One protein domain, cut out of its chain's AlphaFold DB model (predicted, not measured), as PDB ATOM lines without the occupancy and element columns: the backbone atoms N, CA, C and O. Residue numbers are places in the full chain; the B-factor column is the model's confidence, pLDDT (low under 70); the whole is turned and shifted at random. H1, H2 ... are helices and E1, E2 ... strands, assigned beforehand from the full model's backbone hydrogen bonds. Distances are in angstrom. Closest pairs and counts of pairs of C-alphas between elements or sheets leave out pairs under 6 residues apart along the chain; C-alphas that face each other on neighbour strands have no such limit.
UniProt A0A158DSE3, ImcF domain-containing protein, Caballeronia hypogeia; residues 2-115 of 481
ATOM      1  N   LYS A   2     -10.225  -4.359  60.350       57.44
ATOM      2  CA  LYS A   2      -9.214  -5.288  59.827       57.44
ATOM      3  C   LYS A   2      -9.970  -6.414  59.119       57.44
ATOM      4  O   LYS A   2     -10.647  -7.185  59.786       57.44
ATOM      5  N   LEU A   3      -9.891  -6.466  57.792       71.31
ATOM      6  CA  LEU A   3     -10.374  -7.593  56.991       71.31
ATOM      7  C   LEU A   3      -9.347  -8.728  57.111       71.31
ATOM      8  O   LEU A   3      -8.568  -8.977  56.203       71.31
ATOM      9  N   LEU A   4      -9.232  -9.304  58.305       82.62
ATOM     10  CA  LEU A   4      -8.431 -10.498  58.544       82.62
ATOM     11  C   LEU A   4      -9.399 -11.660  58.715       82.62
ATOM     12  O   LEU A   4     -10.332 -11.573  59.513       82.62
ATOM     13  N   VAL A   5      -9.156 -12.729  57.970       85.62
ATOM     14  CA  VAL A   5      -9.961 -13.948  57.973       85.62
ATOM     15  C   VAL A   5      -9.044 -15.140  58.188       85.62
ATOM     16  O   VAL A   5      -7.896 -15.120  57.754       85.62
ATOM     17  N   ASP A   6      -9.566 -16.150  58.871       86.75
ATOM     18  CA  ASP A   6      -8.911 -17.433  59.111       86.75
ATOM     19  C   ASP A   6      -9.933 -18.543  58.822       86.75
ATOM     20  O   ASP A   6     -11.135 -18.361  59.059       86.75
ATOM     21  N   ALA A   7      -9.472 -19.659  58.262       85.94
ATOM     22  CA  ALA A   7     -10.305 -20.792  57.888       85.94
ATOM     23  C   ALA A   7      -9.557 -22.123  58.055       85.94
ATOM     24  O   ALA A   7      -8.566 -22.406  57.382       85.94
ATOM     25  N   ASN A   8     -10.116 -23.005  58.888       87.12
ATOM     26  CA  ASN A   8      -9.657 -24.381  59.033       87.12
ATOM     27  C   ASN A   8     -10.747 -25.367  58.575       87.12
ATOM     28  O   ASN A   8     -11.772 -25.513  59.240       87.12
ATOM     29  N   ALA A   9     -10.523 -26.035  57.439       85.06
ATOM     30  CA  ALA A   9     -11.448 -27.014  56.867       85.06
ATOM     31  C   ALA A   9     -11.388 -28.393  57.556       85.06
ATOM     32  O   ALA A   9     -12.320 -29.183  57.409       85.06
ATOM     33  N   ALA A  10     -10.326 -28.683  58.317       84.56
ATOM     34  CA  ALA A  10     -10.148 -29.939  59.043       84.56
ATOM     35  C   ALA A  10      -9.572 -29.719  60.461       84.56
ATOM     36  O   ALA A  10      -8.461 -30.153  60.751       84.56
ATOM     37  N   PRO A  11     -10.331 -29.117  61.403       81.06
ATOM     38  CA  PRO A  11      -9.831 -28.809  62.752       81.06
ATOM     39  C   PRO A  11      -9.413 -30.033  63.579       81.06
ATOM     40  O   PRO A  11      -8.678 -29.905  64.555       81.06
ATOM     41  N   ALA A  12      -9.927 -31.213  63.227       83.00
ATOM     42  CA  ALA A  12      -9.611 -32.473  63.891       83.00
ATOM     43  C   ALA A  12      -8.362 -33.169  63.315       83.00
ATOM     44  O   ALA A  12      -7.898 -34.147  63.903       83.00
ATOM     45  N   ASP A  13      -7.838 -32.698  62.179       80.00
ATOM     46  CA  ASP A  13      -6.633 -33.249  61.569       80.00
ATOM     47  C   ASP A  13      -5.391 -32.728  62.305       80.00
ATOM     48  O   ASP A  13      -5.118 -31.532  62.340       80.00
ATOM     49  N   LYS A  14      -4.649 -33.645  62.933       81.38
ATOM     50  CA  LYS A  14      -3.413 -33.347  63.675       81.38
ATOM     51  C   LYS A  14      -2.149 -33.579  62.847       81.38
ATOM     52  O   LYS A  14      -1.050 -33.479  63.384       81.38
ATOM     53  N   THR A  15      -2.290 -33.971  61.581       77.50
ATOM     54  CA  THR A  15      -1.161 -34.297  60.696       77.50
ATOM     55  C   THR A  15      -0.575 -33.071  59.997       77.50
ATOM     56  O   THR A  15       0.498 -33.163  59.402       77.50
ATOM     57  N   THR A  16      -1.252 -31.925  60.087       73.38
ATOM     58  CA  THR A  16      -0.827 -30.637  59.534       73.38
ATOM     59  C   THR A  16      -0.505 -29.654  60.658       73.38
ATOM     60  O   THR A  16      -1.298 -29.512  61.587       73.38
ATOM     61  N   ASP A  17       0.620 -28.950  60.551       79.69
ATOM     62  CA  ASP A  17       1.002 -27.838  61.428       79.69
ATOM     63  C   ASP A  17       1.565 -26.688  60.575       79.69
ATOM     64  O   ASP A  17       2.144 -26.928  59.512       79.69
ATOM     65  N   GLY A  18       1.377 -25.448  61.025       82.94
ATOM     66  CA  GLY A  18       1.765 -24.231  60.305       82.94
ATOM     67  C   GLY A  18       0.592 -23.365  59.827       82.94
ATOM     68  O   GLY A  18      -0.561 -23.786  59.790       82.94
ATOM     69  N   VAL A  19       0.906 -22.113  59.475       85.69
ATOM     70  CA  VAL A  19      -0.063 -21.109  59.006       85.69
ATOM     71  C   VAL A  19       0.389 -20.572  57.653       85.69
ATOM     72  O   VAL A  19       1.458 -19.966  57.558       85.69
ATOM     73  N   ASP A  20      -0.438 -20.760  56.626       86.06
ATOM     74  CA  ASP A  20      -0.271 -20.098  55.332       86.06
ATOM     75  C   ASP A  20      -0.965 -18.728  55.357       86.06
ATOM     76  O   ASP A  20      -2.153 -18.621  55.658       86.06
ATOM     77  N   ASN A  21      -0.207 -17.669  55.071       87.38
ATOM     78  CA  ASN A  21      -0.674 -16.289  55.139       87.38
ATOM     79  C   ASN A  21      -0.580 -15.633  53.764       87.38
ATOM     80  O   ASN A  21       0.507 -15.462  53.215       87.38
ATOM     81  N   SER A  22      -1.717 -15.168  53.249       85.06
ATOM     82  CA  SER A  22      -1.791 -14.432  51.984       85.06
ATOM     83  C   SER A  22      -2.378 -13.038  52.197       85.06
ATOM     84  O   SER A  22      -3.319 -12.848  52.970       85.06
ATOM     85  N   TRP A  23      -1.826 -12.040  51.505       83.88
ATOM     86  CA  TRP A  23      -2.286 -10.651  51.558       83.88
ATOM     87  C   TRP A  23      -2.559 -10.121  50.152       83.88
ATOM     88  O   TRP A  23      -1.838 -10.439  49.213       83.88
ATOM     89  N   GLY A  24      -3.568  -9.253  50.026       81.56
ATOM     90  CA  GLY A  24      -3.862  -8.550  48.774       81.56
ATOM     91  C   GLY A  24      -4.963  -9.167  47.909       81.56
ATOM     92  O   GLY A  24      -5.168  -8.669  46.812       81.56
ATOM     93  N   GLU A  25      -5.709 -10.150  48.424       82.00
ATOM     94  CA  GLU A  25      -6.787 -10.902  47.734       82.00
ATOM     95  C   GLU A  25      -8.006 -10.060  47.293       82.00
ATOM     96  O   GLU A  25      -8.892 -10.559  46.615       82.00
ATOM     97  N   HIS A  26      -8.068  -8.788  47.698       84.19
ATOM     98  CA  HIS A  26      -9.032  -7.786  47.220       84.19
ATOM     99  C   HIS A  26     -10.535  -8.141  47.323       84.19
ATOM    100  O   HIS A  26     -11.343  -7.620  46.563       84.19
ATOM    101  N   TYR A  27     -10.934  -8.957  48.299       88.19
ATOM    102  CA  TYR A  27     -12.349  -9.194  48.605       88.19
ATOM    103  C   TYR A  27     -13.009  -7.983  49.288       88.19
ATOM    104  O   TYR A  27     -12.353  -7.231  50.018       88.19
ATOM    105  N   GLU A  28     -14.315  -7.802  49.077       85.25
ATOM    106  CA  GLU A  28     -15.074  -6.673  49.635       85.25
ATOM    107  C   GLU A  28     -15.642  -6.999  51.024       85.25
ATOM    108  O   GLU A  28     -15.760  -6.114  51.877       85.25
ATOM    109  N   THR A  29     -15.958  -8.275  51.274       89.75
ATOM    110  CA  THR A  29     -16.627  -8.731  52.503       89.75
ATOM    111  C   THR A  29     -15.839  -9.804  53.256       89.75
ATOM    112  O   THR A  29     -15.041 -10.550  52.690       89.75
ATOM    113  N   ILE A  30     -16.064  -9.910  54.569       89.38
ATOM    114  CA  ILE A  30     -15.418 -10.939  55.404       89.38
ATOM    115  C   ILE A  30     -15.845 -12.343  54.955       89.38
ATOM    116  O   ILE A  30     -15.056 -13.283  55.015       89.38
ATOM    117  N   GLU A  31     -17.088 -12.485  54.509       91.12
ATOM    118  CA  GLU A  31     -17.682 -13.722  54.019       91.12
ATOM    119  C   GLU A  31     -16.972 -14.222  52.756       91.12
ATOM    120  O   GLU A  31     -16.583 -15.390  52.702       91.12
ATOM    121  N   GLU A  32     -16.728 -13.336  51.785       90.12
ATOM    122  CA  GLU A  32     -15.928 -13.643  50.592       90.12
ATOM    123  C   GLU A  32     -14.508 -14.071  50.967       90.12
ATOM    124  O   GLU A  32     -14.030 -15.108  50.506       90.12
ATOM    125  N   GLY A  33     -13.853 -13.326  51.865       90.56
ATOM    126  CA  GLY A  33     -12.515 -13.669  52.342       90.56
ATOM    127  C   GLY A  33     -12.459 -15.058  52.989       90.56
ATOM    128  O   GLY A  33     -11.558 -15.846  52.694       90.56
ATOM    129  N   LYS A  34     -13.440 -15.394  53.837       91.31
ATOM    130  CA  LYS A  34     -13.554 -16.726  54.455       91.31
ATOM    131  C   LYS A  34     -13.777 -17.823  53.418       91.31
ATOM    132  O   LYS A  34     -13.194 -18.896  53.553       91.31
ATOM    133  N   ALA A  35     -14.598 -17.572  52.399       90.25
ATOM    134  CA  ALA A  35     -14.843 -18.536  51.331       90.25
ATOM    135  C   ALA A  35     -13.564 -18.830  50.532       90.25
ATOM    136  O   ALA A  35     -13.250 -19.996  50.298       90.25
ATOM    137  N   ILE A  36     -12.791 -17.796  50.181       89.38
ATOM    138  CA  ILE A  36     -11.503 -17.944  49.485       89.38
ATOM    139  C   ILE A  36     -10.513 -18.745  50.342       89.38
ATOM    140  O   ILE A  36      -9.942 -19.727  49.865       89.38
ATOM    141  N   ALA A  37     -10.351 -18.372  51.617       89.81
ATOM    142  CA  ALA A  37      -9.454 -19.064  52.543       89.81
ATOM    143  C   ALA A  37      -9.847 -20.542  52.728       89.81
ATOM    144  O   ALA A  37      -8.992 -21.427  52.690       89.81
ATOM    145  N   LEU A  38     -11.151 -20.823  52.848       90.31
ATOM    146  CA  LEU A  38     -11.670 -22.184  52.956       90.31
ATOM    147  C   LEU A  38     -11.377 -23.002  51.695       90.31
ATOM    148  O   LEU A  38     -10.893 -24.124  51.807       90.31
ATOM    149  N   VAL A  39     -11.638 -22.456  50.503       90.25
ATOM    150  CA  VAL A  39     -11.382 -23.153  49.231       90.25
ATOM    151  C   VAL A  39      -9.893 -23.449  49.054       90.25
ATOM    152  O   VAL A  39      -9.548 -24.548  48.617       90.25
ATOM    153  N   ARG A  40      -9.007 -22.513  49.421       88.75
ATOM    154  CA  ARG A  40      -7.551 -22.719  49.373       88.75
ATOM    155  C   ARG A  40      -7.119 -23.843  50.319       88.75
ATOM    156  O   ARG A  40      -6.375 -24.732  49.907       88.75
ATOM    157  N   HIS A  41      -7.642 -23.864  51.543       88.88
ATOM    158  CA  HIS A  41      -7.331 -24.925  52.499       88.88
ATOM    159  C   HIS A  41      -7.920 -26.286  52.075       88.88
ATOM    160  O   HIS A  41      -7.221 -27.296  52.119       88.88
ATOM    161  N   GLU A  42      -9.161 -26.334  51.577       89.62
ATOM    162  CA  GLU A  42      -9.749 -27.554  50.999       89.62
ATOM    163  C   GLU A  42      -8.901 -28.083  49.823       89.62
ATOM    164  O   GLU A  42      -8.679 -29.289  49.729       89.62
ATOM    165  N   ALA A  43      -8.379 -27.200  48.959       89.12
ATOM    166  CA  ALA A  43      -7.479 -27.580  47.867       89.12
ATOM    167  C   ALA A  43      -6.163 -28.192  48.375       89.12
ATOM    168  O   ALA A  43      -5.725 -29.213  47.848       89.12
ATOM    169  N   HIS A  44      -5.568 -27.610  49.420       88.12
ATOM    170  CA  HIS A  44      -4.360 -28.141  50.052       88.12
ATOM    171  C   HIS A  44      -4.597 -29.538  50.651       88.12
ATOM    172  O   HIS A  44      -3.859 -30.484  50.363       88.12
ATOM    173  N   LEU A  45      -5.677 -29.703  51.423       88.06
ATOM    174  CA  LEU A  45      -6.038 -30.989  52.030       88.06
ATOM    175  C   LEU A  45      -6.341 -32.062  50.979       88.06
ATOM    176  O   LEU A  45      -6.031 -33.236  51.189       88.06
ATOM    177  N   ALA A  46      -6.928 -31.691  49.841       88.38
ATOM    178  CA  ALA A  46      -7.197 -32.631  48.758       88.38
ATOM    179  C   ALA A  46      -5.911 -33.271  48.208       88.38
ATOM    180  O   ALA A  46      -5.918 -34.461  47.903       88.38
ATOM    181  N   GLU A  47      -4.813 -32.514  48.111       84.75
ATOM    182  CA  GLU A  47      -3.550 -32.971  47.515       84.75
ATOM    183  C   GLU A  47      -2.569 -33.597  48.530       84.75
ATOM    184  O   GLU A  47      -1.611 -34.250  48.119       84.75
ATOM    185  N   GLN A  48      -2.825 -33.478  49.840       87.06
ATOM    186  CA  GLN A  48      -1.954 -34.014  50.901       87.06
ATOM    187  C   GLN A  48      -1.742 -35.542  50.800       87.06
ATOM    188  O   GLN A  48      -0.657 -36.030  51.110       87.06
ATOM    189  N   ILE A  49      -2.741 -36.302  50.331       89.31
ATOM    190  CA  ILE A  49      -2.600 -37.727  49.995       89.31
ATOM    191  C   ILE A  49      -2.979 -37.912  48.531       89.31
ATOM    192  O   ILE A  49      -4.103 -37.611  48.126       89.31
ATOM    193  N   SER A  50      -2.052 -38.453  47.744       92.06
ATOM    194  CA  SER A  50      -2.296 -38.775  46.342       92.06
ATOM    195  C   SER A  50      -1.834 -40.186  46.007       92.06
ATOM    196  O   SER A  50      -0.791 -40.657  46.459       92.06
ATOM    197  N   TYR A  51      -2.616 -40.854  45.168       93.56
ATOM    198  CA  TYR A  51      -2.316 -42.178  44.653       93.56
ATOM    199  C   TYR A  51      -1.910 -42.091  43.196       93.56
ATOM    200  O   TYR A  51      -2.424 -41.275  42.425       93.56
ATOM    201  N   ARG A  52      -1.022 -42.996  42.801       94.69
ATOM    202  CA  ARG A  52      -0.679 -43.250  41.409       94.69
ATOM    203  C   ARG A  52      -0.787 -44.742  41.160       94.69
ATOM    204  O   ARG A  52      -0.131 -45.524  41.838       94.69
ATOM    205  N   ALA A  53      -1.567 -45.117  40.160       91.06
ATOM    206  CA  ALA A  53      -1.771 -46.508  39.795       91.06
ATOM    207  C   ALA A  53      -1.593 -46.698  38.291       91.06
ATOM    208  O   ALA A  53      -1.805 -45.776  37.500       91.06
ATOM    209  N   ARG A  54      -1.180 -47.904  37.899       92.81
ATOM    210  CA  ARG A  54      -1.037 -48.326  36.505       92.81
ATOM    211  C   ARG A  54      -1.751 -49.658  36.322       92.81
ATOM    212  O   ARG A  54      -1.589 -50.552  37.142       92.81
ATOM    213  N   GLY A  55      -2.490 -49.790  35.231       90.75
ATOM    214  CA  GLY A  55      -3.200 -51.009  34.873       90.75
ATOM    215  C   GLY A  55      -3.723 -50.948  33.445       90.75
ATOM    216  O   GLY A  55      -3.200 -50.213  32.609       90.75
ATOM    217  N   ASN A  56      -4.772 -51.714  33.178       92.00
ATOM    218  CA  ASN A  56      -5.513 -51.745  31.920       92.00
ATOM    219  C   ASN A  56      -7.052 -51.588  32.069       92.00
ATOM    220  O   ASN A  56      -7.756 -52.061  31.176       92.00
ATOM    221  N   PRO A  57      -7.616 -50.940  33.118       88.81
ATOM    222  CA  PRO A  57      -9.056 -50.692  33.152       88.81
ATOM    223  C   PRO A  57      -9.438 -49.689  32.054       88.81
ATOM    224  O   PRO A  57      -8.831 -48.621  31.927       88.81
ATOM    225  N   PHE A  58     -10.422 -50.054  31.235       87.12
ATOM    226  CA  PHE A  58     -10.902 -49.234  30.116       87.12
ATOM    227  C   PHE A  58     -12.148 -48.410  30.462       87.12
ATOM    228  O   PHE A  58     -12.506 -47.516  29.709       87.12
ATOM    229  N   SER A  59     -12.803 -48.709  31.585       89.38
ATOM    230  CA  SER A  59     -14.090 -48.132  31.986       89.38
ATOM    231  C   SER A  59     -13.973 -47.059  33.072       89.38
ATOM    232  O   SER A  59     -14.940 -46.851  33.790       89.38
ATOM    233  N   ILE A  60     -12.786 -46.479  33.274       92.31
ATOM    234  CA  ILE A  60     -12.564 -45.474  34.322       92.31
ATOM    235  C   ILE A  60     -12.432 -44.081  33.718       92.31
ATOM    236  O   ILE A  60     -11.731 -43.899  32.720       92.31
ATOM    237  N   GLU A  61     -13.039 -43.097  34.372       93.44
ATOM    238  CA  GLU A  61     -13.020 -41.701  33.940       93.44
ATOM    239  C   GLU A  61     -12.487 -40.753  35.027       93.44
ATOM    240  O   GLU A  61     -12.445 -41.060  36.221       93.44
ATOM    241  N   VAL A  62     -12.024 -39.571  34.608       94.38
ATOM    242  CA  VAL A  62     -11.636 -38.514  35.551       94.38
ATOM    243  C   VAL A  62     -12.898 -37.979  36.227       94.38
ATOM    244  O   VAL A  62     -13.855 -37.624  35.551       94.38
ATOM    245  N   GLY A  63     -12.879 -37.882  37.556       92.56
ATOM    246  CA  GLY A  63     -14.032 -37.489  38.369       92.56
ATOM    247  C   GLY A  63     -14.778 -38.664  39.005       92.56
ATOM    248  O   GLY A  63     -15.598 -38.439  39.893       92.56
ATOM    249  N   GLU A  64     -14.470 -39.907  38.629       93.19
ATOM    250  CA  GLU A  64     -15.067 -41.093  39.248       93.19
ATOM    251  C   GLU A  64     -14.321 -41.540  40.510       93.19
ATOM    252  O   GLU A  64     -13.098 -41.420  40.615       93.19
ATOM    253  N   ALA A  65     -15.060 -42.108  41.467       93.69
ATOM    254  CA  ALA A  65     -14.495 -42.769  42.637       93.69
ATOM    255  C   ALA A  65     -14.395 -44.282  42.395       93.69
ATOM    256  O   ALA A  65     -15.404 -44.986  42.375       93.69
ATOM    257  N   VAL A  66     -13.173 -44.791  42.252       92.69
ATOM    258  CA  VAL A  66     -12.909 -46.218  42.036       92.69
ATOM    259  C   VAL A  66     -12.630 -46.913  43.361       92.69
ATOM    260  O   VAL A  66     -11.851 -46.433  44.186       92.69
ATOM    261  N   ARG A  67     -13.250 -48.076  43.559       92.38
ATOM    262  CA  ARG A  67     -12.945 -48.982  44.669       92.38
ATOM    263  C   ARG A  67     -12.037 -50.099  44.178       92.38
ATOM    264  O   ARG A  67     -12.240 -50.622  43.087       92.38
ATOM    265  N   LEU A  68     -11.045 -50.434  44.987       89.69
ATOM    266  CA  LEU A  68     -10.155 -51.565  44.755       89.69
ATOM    267  C   LEU A  68     -10.657 -52.774  45.552       89.69
ATOM    268  O   LEU A  68     -11.385 -52.604  46.530       89.69
ATOM    269  N   ASP A  69     -10.207 -53.975  45.184       91.19
ATOM    270  CA  ASP A  69     -10.480 -55.198  45.959       91.19
ATOM    271  C   ASP A  69     -10.039 -55.041  47.423       91.19
ATOM    272  O   ASP A  69     -10.707 -55.501  48.346       91.19
ATOM    273  N   MET A  70      -8.931 -54.322  47.631       91.12
ATOM    274  CA  MET A  70      -8.496 -53.828  48.931       91.12
ATOM    275  C   MET A  70      -8.175 -52.339  48.829       91.12
ATOM    276  O   MET A  70      -7.194 -51.941  48.197       91.12
ATOM    277  N   ASN A  71      -9.010 -51.512  49.454       91.62
ATOM    278  CA  ASN A  71      -8.764 -50.078  49.529       91.62
ATOM    279  C   ASN A  71      -7.594 -49.771  50.486       91.62
ATOM    280  O   ASN A  71      -7.463 -50.430  51.521       91.62
ATOM    281  N   PRO A  72      -6.773 -48.747  50.186       91.19
ATOM    282  CA  PRO A  72      -5.787 -48.227  51.127       91.19
ATOM    283  C   PRO A  72      -6.433 -47.769  52.442       91.19
ATOM    284  O   PRO A  72      -7.570 -47.293  52.451       91.19
ATOM    285  N   VAL A  73      -5.690 -47.872  53.548       90.19
ATOM    286  CA  VAL A  73      -6.164 -47.505  54.900       90.19
ATOM    287  C   VAL A  73      -6.608 -46.038  54.972       90.19
ATOM    288  O   VAL A  73      -7.569 -45.702  55.656       90.19
ATOM    289  N   ASP A  74      -5.930 -45.173  54.228       88.75
ATOM    290  CA  ASP A  74      -6.159 -43.735  54.111       88.75
ATOM    291  C   ASP A  74      -7.212 -43.347  53.047       88.75
ATOM    292  O   ASP A  74      -7.597 -42.178  52.953       88.75
ATOM    293  N   ALA A  75      -7.757 -44.318  52.302       91.88
ATOM    294  CA  ALA A  75      -8.854 -44.139  51.345       91.88
ATOM    295  C   ALA A  75      -9.931 -45.241  51.466       91.88
ATOM    296  O   ALA A  75     -10.244 -45.918  50.481       91.88
ATOM    297  N   PRO A  76     -10.578 -45.404  52.639       91.56
ATOM    298  CA  PRO A  76     -11.507 -46.512  52.895       91.56
ATOM    299  C   PRO A  76     -12.722 -46.521  51.953       91.56
ATOM    300  O   PRO A  76     -13.283 -47.575  51.656       91.56
ATOM    301  N   HIS A  77     -13.111 -45.351  51.441       92.81
ATOM    302  CA  HIS A  77     -14.248 -45.181  50.535       92.81
ATOM    303  C   HIS A  77     -13.884 -45.272  49.041       92.81
ATOM    304  O   HIS A  77     -14.775 -45.142  48.200       92.81
ATOM    305  N   GLY A  78     -12.615 -45.536  48.711       93.81
ATOM    306  CA  GLY A  78     -12.091 -45.582  47.345       93.81
ATOM    307  C   GLY A  78     -11.279 -44.340  46.968       93.81
ATOM    308  O   GLY A  78     -11.061 -43.439  47.782       93.81
ATOM    309  N   ILE A  79     -10.828 -44.299  45.717       95.06
ATOM    310  CA  ILE A  79      -9.946 -43.269  45.163       95.06
ATOM    311  C   ILE A  79     -10.714 -42.467  44.112       95.06
ATOM    312  O   ILE A  79     -11.134 -43.018  43.099       95.06
ATOM    313  N   LEU A  80     -10.862 -41.162  44.332       95.50
ATOM    314  CA  LEU A  80     -11.362 -40.220  43.334       95.50
ATOM    315  C   LEU A  80     -10.275 -39.956  42.291       95.50
ATOM    316  O   LEU A  80      -9.204 -39.445  42.625       95.50
ATOM    317  N   ILE A  81     -10.543 -40.275  41.030       94.75
ATOM    318  CA  ILE A  81      -9.594 -40.095  39.934       94.75
ATOM    319  C   ILE A  81      -9.519 -38.617  39.539       94.75
ATOM    320  O   ILE A  81     -10.513 -38.009  39.155       94.75
ATOM    321  N   THR A  82      -8.314 -38.048  39.571       93.62
ATOM    322  CA  THR A  82      -8.050 -36.635  39.239       93.62
ATOM    323  C   THR A  82      -7.335 -36.450  37.905       93.62
ATOM    324  O   THR A  82      -7.371 -35.367  37.328       93.62
ATOM    325  N   SER A  83      -6.668 -37.485  37.394       94.06
ATOM    326  CA  SER A  83      -6.096 -37.475  36.045       94.06
ATOM    327  C   SER A  83      -5.901 -38.893  35.530       94.06
ATOM    328  O   SER A  83      -5.554 -39.792  36.296       94.06
ATOM    329  N   ILE A  84      -6.061 -39.080  34.223       95.69
ATOM    330  CA  ILE A  84      -5.794 -40.340  33.534       95.69
ATOM    331  C   ILE A  84      -4.860 -40.061  32.356       95.69
ATOM    332  O   ILE A  84      -4.990 -39.057  31.660       95.69
ATOM    333  N   ARG A  85      -3.913 -40.968  32.122       95.50
ATOM    334  CA  ARG A  85      -3.201 -41.116  30.852       95.50
ATOM    335  C   ARG A  85      -3.383 -42.545  30.378       95.50
ATOM    336  O   ARG A  85      -3.000 -43.467  31.092       95.50
ATOM    337  N   PHE A  86      -3.918 -42.723  29.184       94.19
ATOM    338  CA  PHE A  86      -4.038 -44.028  28.554       94.19
ATOM    339  C   PHE A  86      -3.333 -44.032  27.202       94.19
ATOM    340  O   PHE A  86      -3.073 -42.984  26.610       94.19
ATOM    341  N   GLY A  87      -3.003 -45.220  26.719       92.44
ATOM    342  CA  GLY A  87      -2.387 -45.404  25.418       92.44
ATOM    343  C   GLY A  87      -2.457 -46.857  24.983       92.44
ATOM    344  O   GLY A  87      -2.614 -47.764  25.793       92.44
ATOM    345  N   GLY A  88      -2.342 -47.079  23.684       93.31
ATOM    346  CA  GLY A  88      -2.350 -48.403  23.075       93.31
ATOM    347  C   GLY A  88      -1.989 -48.289  21.600       93.31
ATOM    348  O   GLY A  88      -2.082 -47.210  21.017       93.31
ATOM    349  N   GLY A  89      -1.541 -49.386  20.996       92.94
ATOM    350  CA  GLY A  89      -1.127 -49.412  19.597       92.94
ATOM    351  C   GLY A  89      -1.070 -50.827  19.029       92.94
ATOM    352  O   GLY A  89      -1.274 -51.807  19.738       92.94
ATOM    353  N   ARG A  90      -0.753 -50.954  17.734       92.94
ATOM    354  CA  ARG A  90      -0.721 -52.260  17.040       92.94
ATOM    355  C   ARG A  90       0.275 -53.257  17.647       92.94
ATOM    356  O   ARG A  90       0.043 -54.455  17.576       92.94
ATOM    357  N   SER A  91       1.359 -52.763  18.241       93.81
ATOM    358  CA  SER A  91       2.383 -53.553  18.937       93.81
ATOM    359  C   SER A  91       2.383 -53.328  20.456       93.81
ATOM    360  O   SER A  91       3.341 -53.690  21.133       93.81
ATOM    361  N   THR A  92       1.355 -52.680  21.020       91.69
ATOM    362  CA  THR A  92       1.318 -52.313  22.445       91.69
ATOM    363  C   THR A  92      -0.090 -52.451  23.004       91.69
ATOM    364  O   THR A  92      -0.997 -51.727  22.597       91.69
ATOM    365  N   SER A  93      -0.264 -53.346  23.979       92.62
ATOM    366  CA  SER A  93      -1.532 -53.516  24.690       92.62
ATOM    367  C   SER A  93      -1.998 -52.208  25.328       92.62
ATOM    368  O   SER A  93      -1.178 -51.389  25.753       92.62
ATOM    369  N   TYR A  94      -3.318 -52.035  25.418       94.00
ATOM    370  CA  TYR A  94      -3.910 -50.910  26.132       94.00
ATOM    371  C   TYR A  94      -3.352 -50.827  27.556       94.00
ATOM    372  O   TYR A  94      -3.327 -51.815  28.295       94.00
ATOM    373  N   TRP A  95      -2.911 -49.636  27.934       93.69
ATOM    374  CA  TRP A  95      -2.472 -49.317  29.278       93.69
ATOM    375  C   TRP A  95      -3.121 -48.017  29.729       93.69
ATOM    376  O   TRP A  95      -3.398 -47.117  28.939       93.69
ATOM    377  N   CYS A  96      -3.306 -47.913  31.033       94.81
ATOM    378  CA  CYS A  96      -3.818 -46.748  31.718       94.81
ATOM    379  C   CYS A  96      -2.947 -46.488  32.952       94.81
ATOM    380  O   CYS A  96      -2.583 -47.404  33.687       94.81
ATOM    381  N   THR A  97      -2.562 -45.237  33.164       95.19
ATOM    382  CA  THR A  97      -1.993 -44.745  34.419       95.19
ATOM    383  C   THR A  97      -2.893 -43.632  34.912       95.19
ATOM    384  O   THR A  97      -3.097 -42.657  34.192       95.19
ATOM    385  N   PHE A  98      -3.386 -43.736  36.139       94.81
ATOM    386  CA  PHE A  98      -4.199 -42.687  36.738       94.81
ATOM    387  C   PHE A  98      -3.555 -42.142  38.009       94.81
ATOM    388  O   PHE A  98      -2.730 -42.800  38.656       94.81
ATOM    389  N   ARG A  99      -3.923 -40.906  38.343       95.12
ATOM    390  CA  ARG A  99      -3.714 -40.320  39.665       95.12
ATOM    391  C   ARG A  99      -5.061 -40.057  40.314       95.12
ATOM    392  O   ARG A  99      -6.035 -39.785  39.612       95.12
ATOM    393  N   GLY A 100      -5.098 -40.105  41.634       94.25
ATOM    394  CA  GLY A 100      -6.305 -39.807  42.386       94.25
ATOM    395  C   GLY A 100      -6.025 -39.422  43.828       94.25
ATOM    396  O   GLY A 100      -4.880 -39.449  44.270       94.25
ATOM    397  N   ILE A 101      -7.080 -39.061  44.541       94.94
ATOM    398  CA  ILE A 101      -7.067 -38.678  45.959       94.94
ATOM    399  C   ILE A 101      -8.087 -39.543  46.717       94.94
ATOM    400  O   ILE A 101      -8.963 -40.127  46.075       94.94
ATOM    401  N   PRO A 102      -8.031 -39.655  48.053       94.44
ATOM    402  CA  PRO A 102      -9.082 -40.334  48.809       94.44
ATOM    403  C   PRO A 102     -10.475 -39.763  48.487       94.44
ATOM    404  O   PRO A 102     -10.684 -38.555  48.581       94.44
ATOM    405  N   ALA A 103     -11.449 -40.616  48.151       92.69
ATOM    406  CA  ALA A 103     -12.780 -40.183  47.705       92.69
ATOM    407  C   ALA A 103     -13.586 -39.407  48.765       92.69
ATOM    408  O   ALA A 103     -14.532 -38.700  48.429       92.69
ATOM    409  N   GLY A 104     -13.209 -39.512  50.044       87.56
ATOM    410  CA  GLY A 104     -13.803 -38.729  51.133       87.56
ATOM    411  C   GLY A 104     -13.320 -37.274  51.207       87.56
ATOM    412  O   GLY A 104     -13.865 -36.499  51.992       87.56
ATOM    413  N   ARG A 105     -12.307 -36.882  50.424       88.06
ATOM    414  CA  ARG A 105     -11.774 -35.514  50.407       88.06
ATOM    415  C   ARG A 105     -12.468 -34.678  49.336       88.06
ATOM    416  O   ARG A 105     -12.683 -35.126  48.212       88.06
ATOM    417  N   ARG A 106     -12.800 -33.430  49.677       89.31
ATOM    418  CA  ARG A 106     -13.397 -32.476  48.734       89.31
ATOM    419  C   ARG A 106     -12.342 -32.003  47.746       89.31
ATOM    420  O   ARG A 106     -11.413 -31.304  48.130       89.31
ATOM    421  N   TRP A 107     -12.507 -32.341  46.474       89.56
ATOM    422  CA  TRP A 107     -11.622 -31.834  45.432       89.56
ATOM    423  C   TRP A 107     -11.891 -30.351  45.133       89.56
ATOM    424  O   TRP A 107     -13.045 -29.905  45.050       89.56
ATOM    425  N   ARG A 108     -10.810 -29.592  44.936       89.62
ATOM    426  CA  ARG A 108     -10.812 -28.206  44.459       89.62
ATOM    427  C   ARG A 108      -9.726 -28.038  43.406       89.62
ATOM    428  O   ARG A 108      -8.653 -28.630  43.508       89.62
ATOM    429  N   THR A 109      -9.986 -27.193  42.412       84.25
ATOM    430  CA  THR A 109      -8.900 -26.699  41.560       84.25
ATOM    431  C   THR A 109      -8.034 -25.779  42.414       84.25
ATOM    432  O   THR A 109      -8.562 -24.856  43.030       84.25
ATOM    433  N   SER A 110      -6.727 -26.038  42.483       77.38
ATOM    434  CA  SER A 110      -5.805 -25.120  43.162       77.38
ATOM    435  C   SER A 110      -5.875 -23.747  42.490       77.38
ATOM    436  O   SER A 110      -5.787 -23.644  41.263       77.38
ATOM    437  N   ILE A 111      -6.044 -22.709  43.311       70.75
ATOM    438  CA  ILE A 111      -6.126 -21.307  42.883       70.75
ATOM    439  C   ILE A 111      -4.813 -20.868  42.206       70.75
ATOM    440  O   ILE A 111      -4.839 -20.039  41.302       70.75
ATOM    441  N   ASP A 112      -3.686 -21.501  42.542       70.12
ATOM    442  CA  ASP A 112      -2.358 -21.176  42.000       70.12
ATOM    443  C   ASP A 112      -2.143 -21.686  40.565       70.12
ATOM    444  O   ASP A 112      -1.160 -21.337  39.913       70.12
ATOM    445  N   LYS A 113      -3.051 -22.527  40.048       68.06
ATOM    446  CA  LYS A 113      -2.927 -23.112  38.702       68.06
ATOM    447  C   LYS A 113      -3.218 -22.106  37.581       68.06
ATOM    448  O   LYS A 113      -2.874 -22.387  36.434       68.06
ATOM    449  N   ILE A 114      -3.835 -20.960  37.882       78.75
ATOM    450  CA  ILE A 114      -4.200 -19.936  36.893       78.75
ATOM    451  C   ILE A 114      -3.400 -18.662  37.171       78.75
ATOM    452  O   ILE A 114      -3.555 -18.030  38.212       78.75
ATOM    453  N   ALA A 115      -2.561 -18.261  36.213       82.69
ATOM    454  CA  ALA A 115      -1.867 -16.981  36.287       82.69
ATOM    455  C   ALA A 115      -2.881 -15.830  36.189       82.69
ATOM    456  O   ALA A 115      -3.642 -15.751  35.222       82.69
TER     457      ALA A 115
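What this domain is: This is residues 2 to 115 of the 481 residues of the protein "ImcF domain-containing protein" of Caballeronia hypogeia (UniProt A0A158DSE3). With little regular structure, this elongated model sets H1 nearly end to end with a sheet whose E2-E3 hairpin reaches the far end; residues 2 to 29 loop beside H1. The printed part has 114 residues, 45 in H1, E1, E2 and E3, in that order: mixed, helices and strands. The antiparallel sheet runs E1, E3, E2. The whole is loose, radius of gyration of the C-alphas 18.1 A, spanning 64 by 33 by 20 A.

Where its parts are: Find C-alpha 30 at (-15.418, -10.939, 55.404); H1 runs to residue 47, 26.2 A. Then come E1, residues 51 to 55, 13.2 A, and E2, 79 to 89, 27.7 A. E3, 92 to 102, 30.8 A, ends at (-9.082, -40.334, 48.809).

How they stand to each other: Beside inner strand E3, find N 53 of E1 and O 98 within hydrogen-bond range, 3.0 A. Across hairpin E2-E3, N 85 and O 97 are 2.8 A apart. E2 bends by 76 degrees at residue 82. H1, with every O i to N i+4 pair within range, only grazes the sheet; C-alphas 46 and 101 are closest to E3, 6.7 A.

The domain as a whole: C-alphas 2 and 91 are farthest apart, 64.3 A. The printed part has no cut; E1 to E2 is a long link. Residues 2 and 113 have pLDDT under 70.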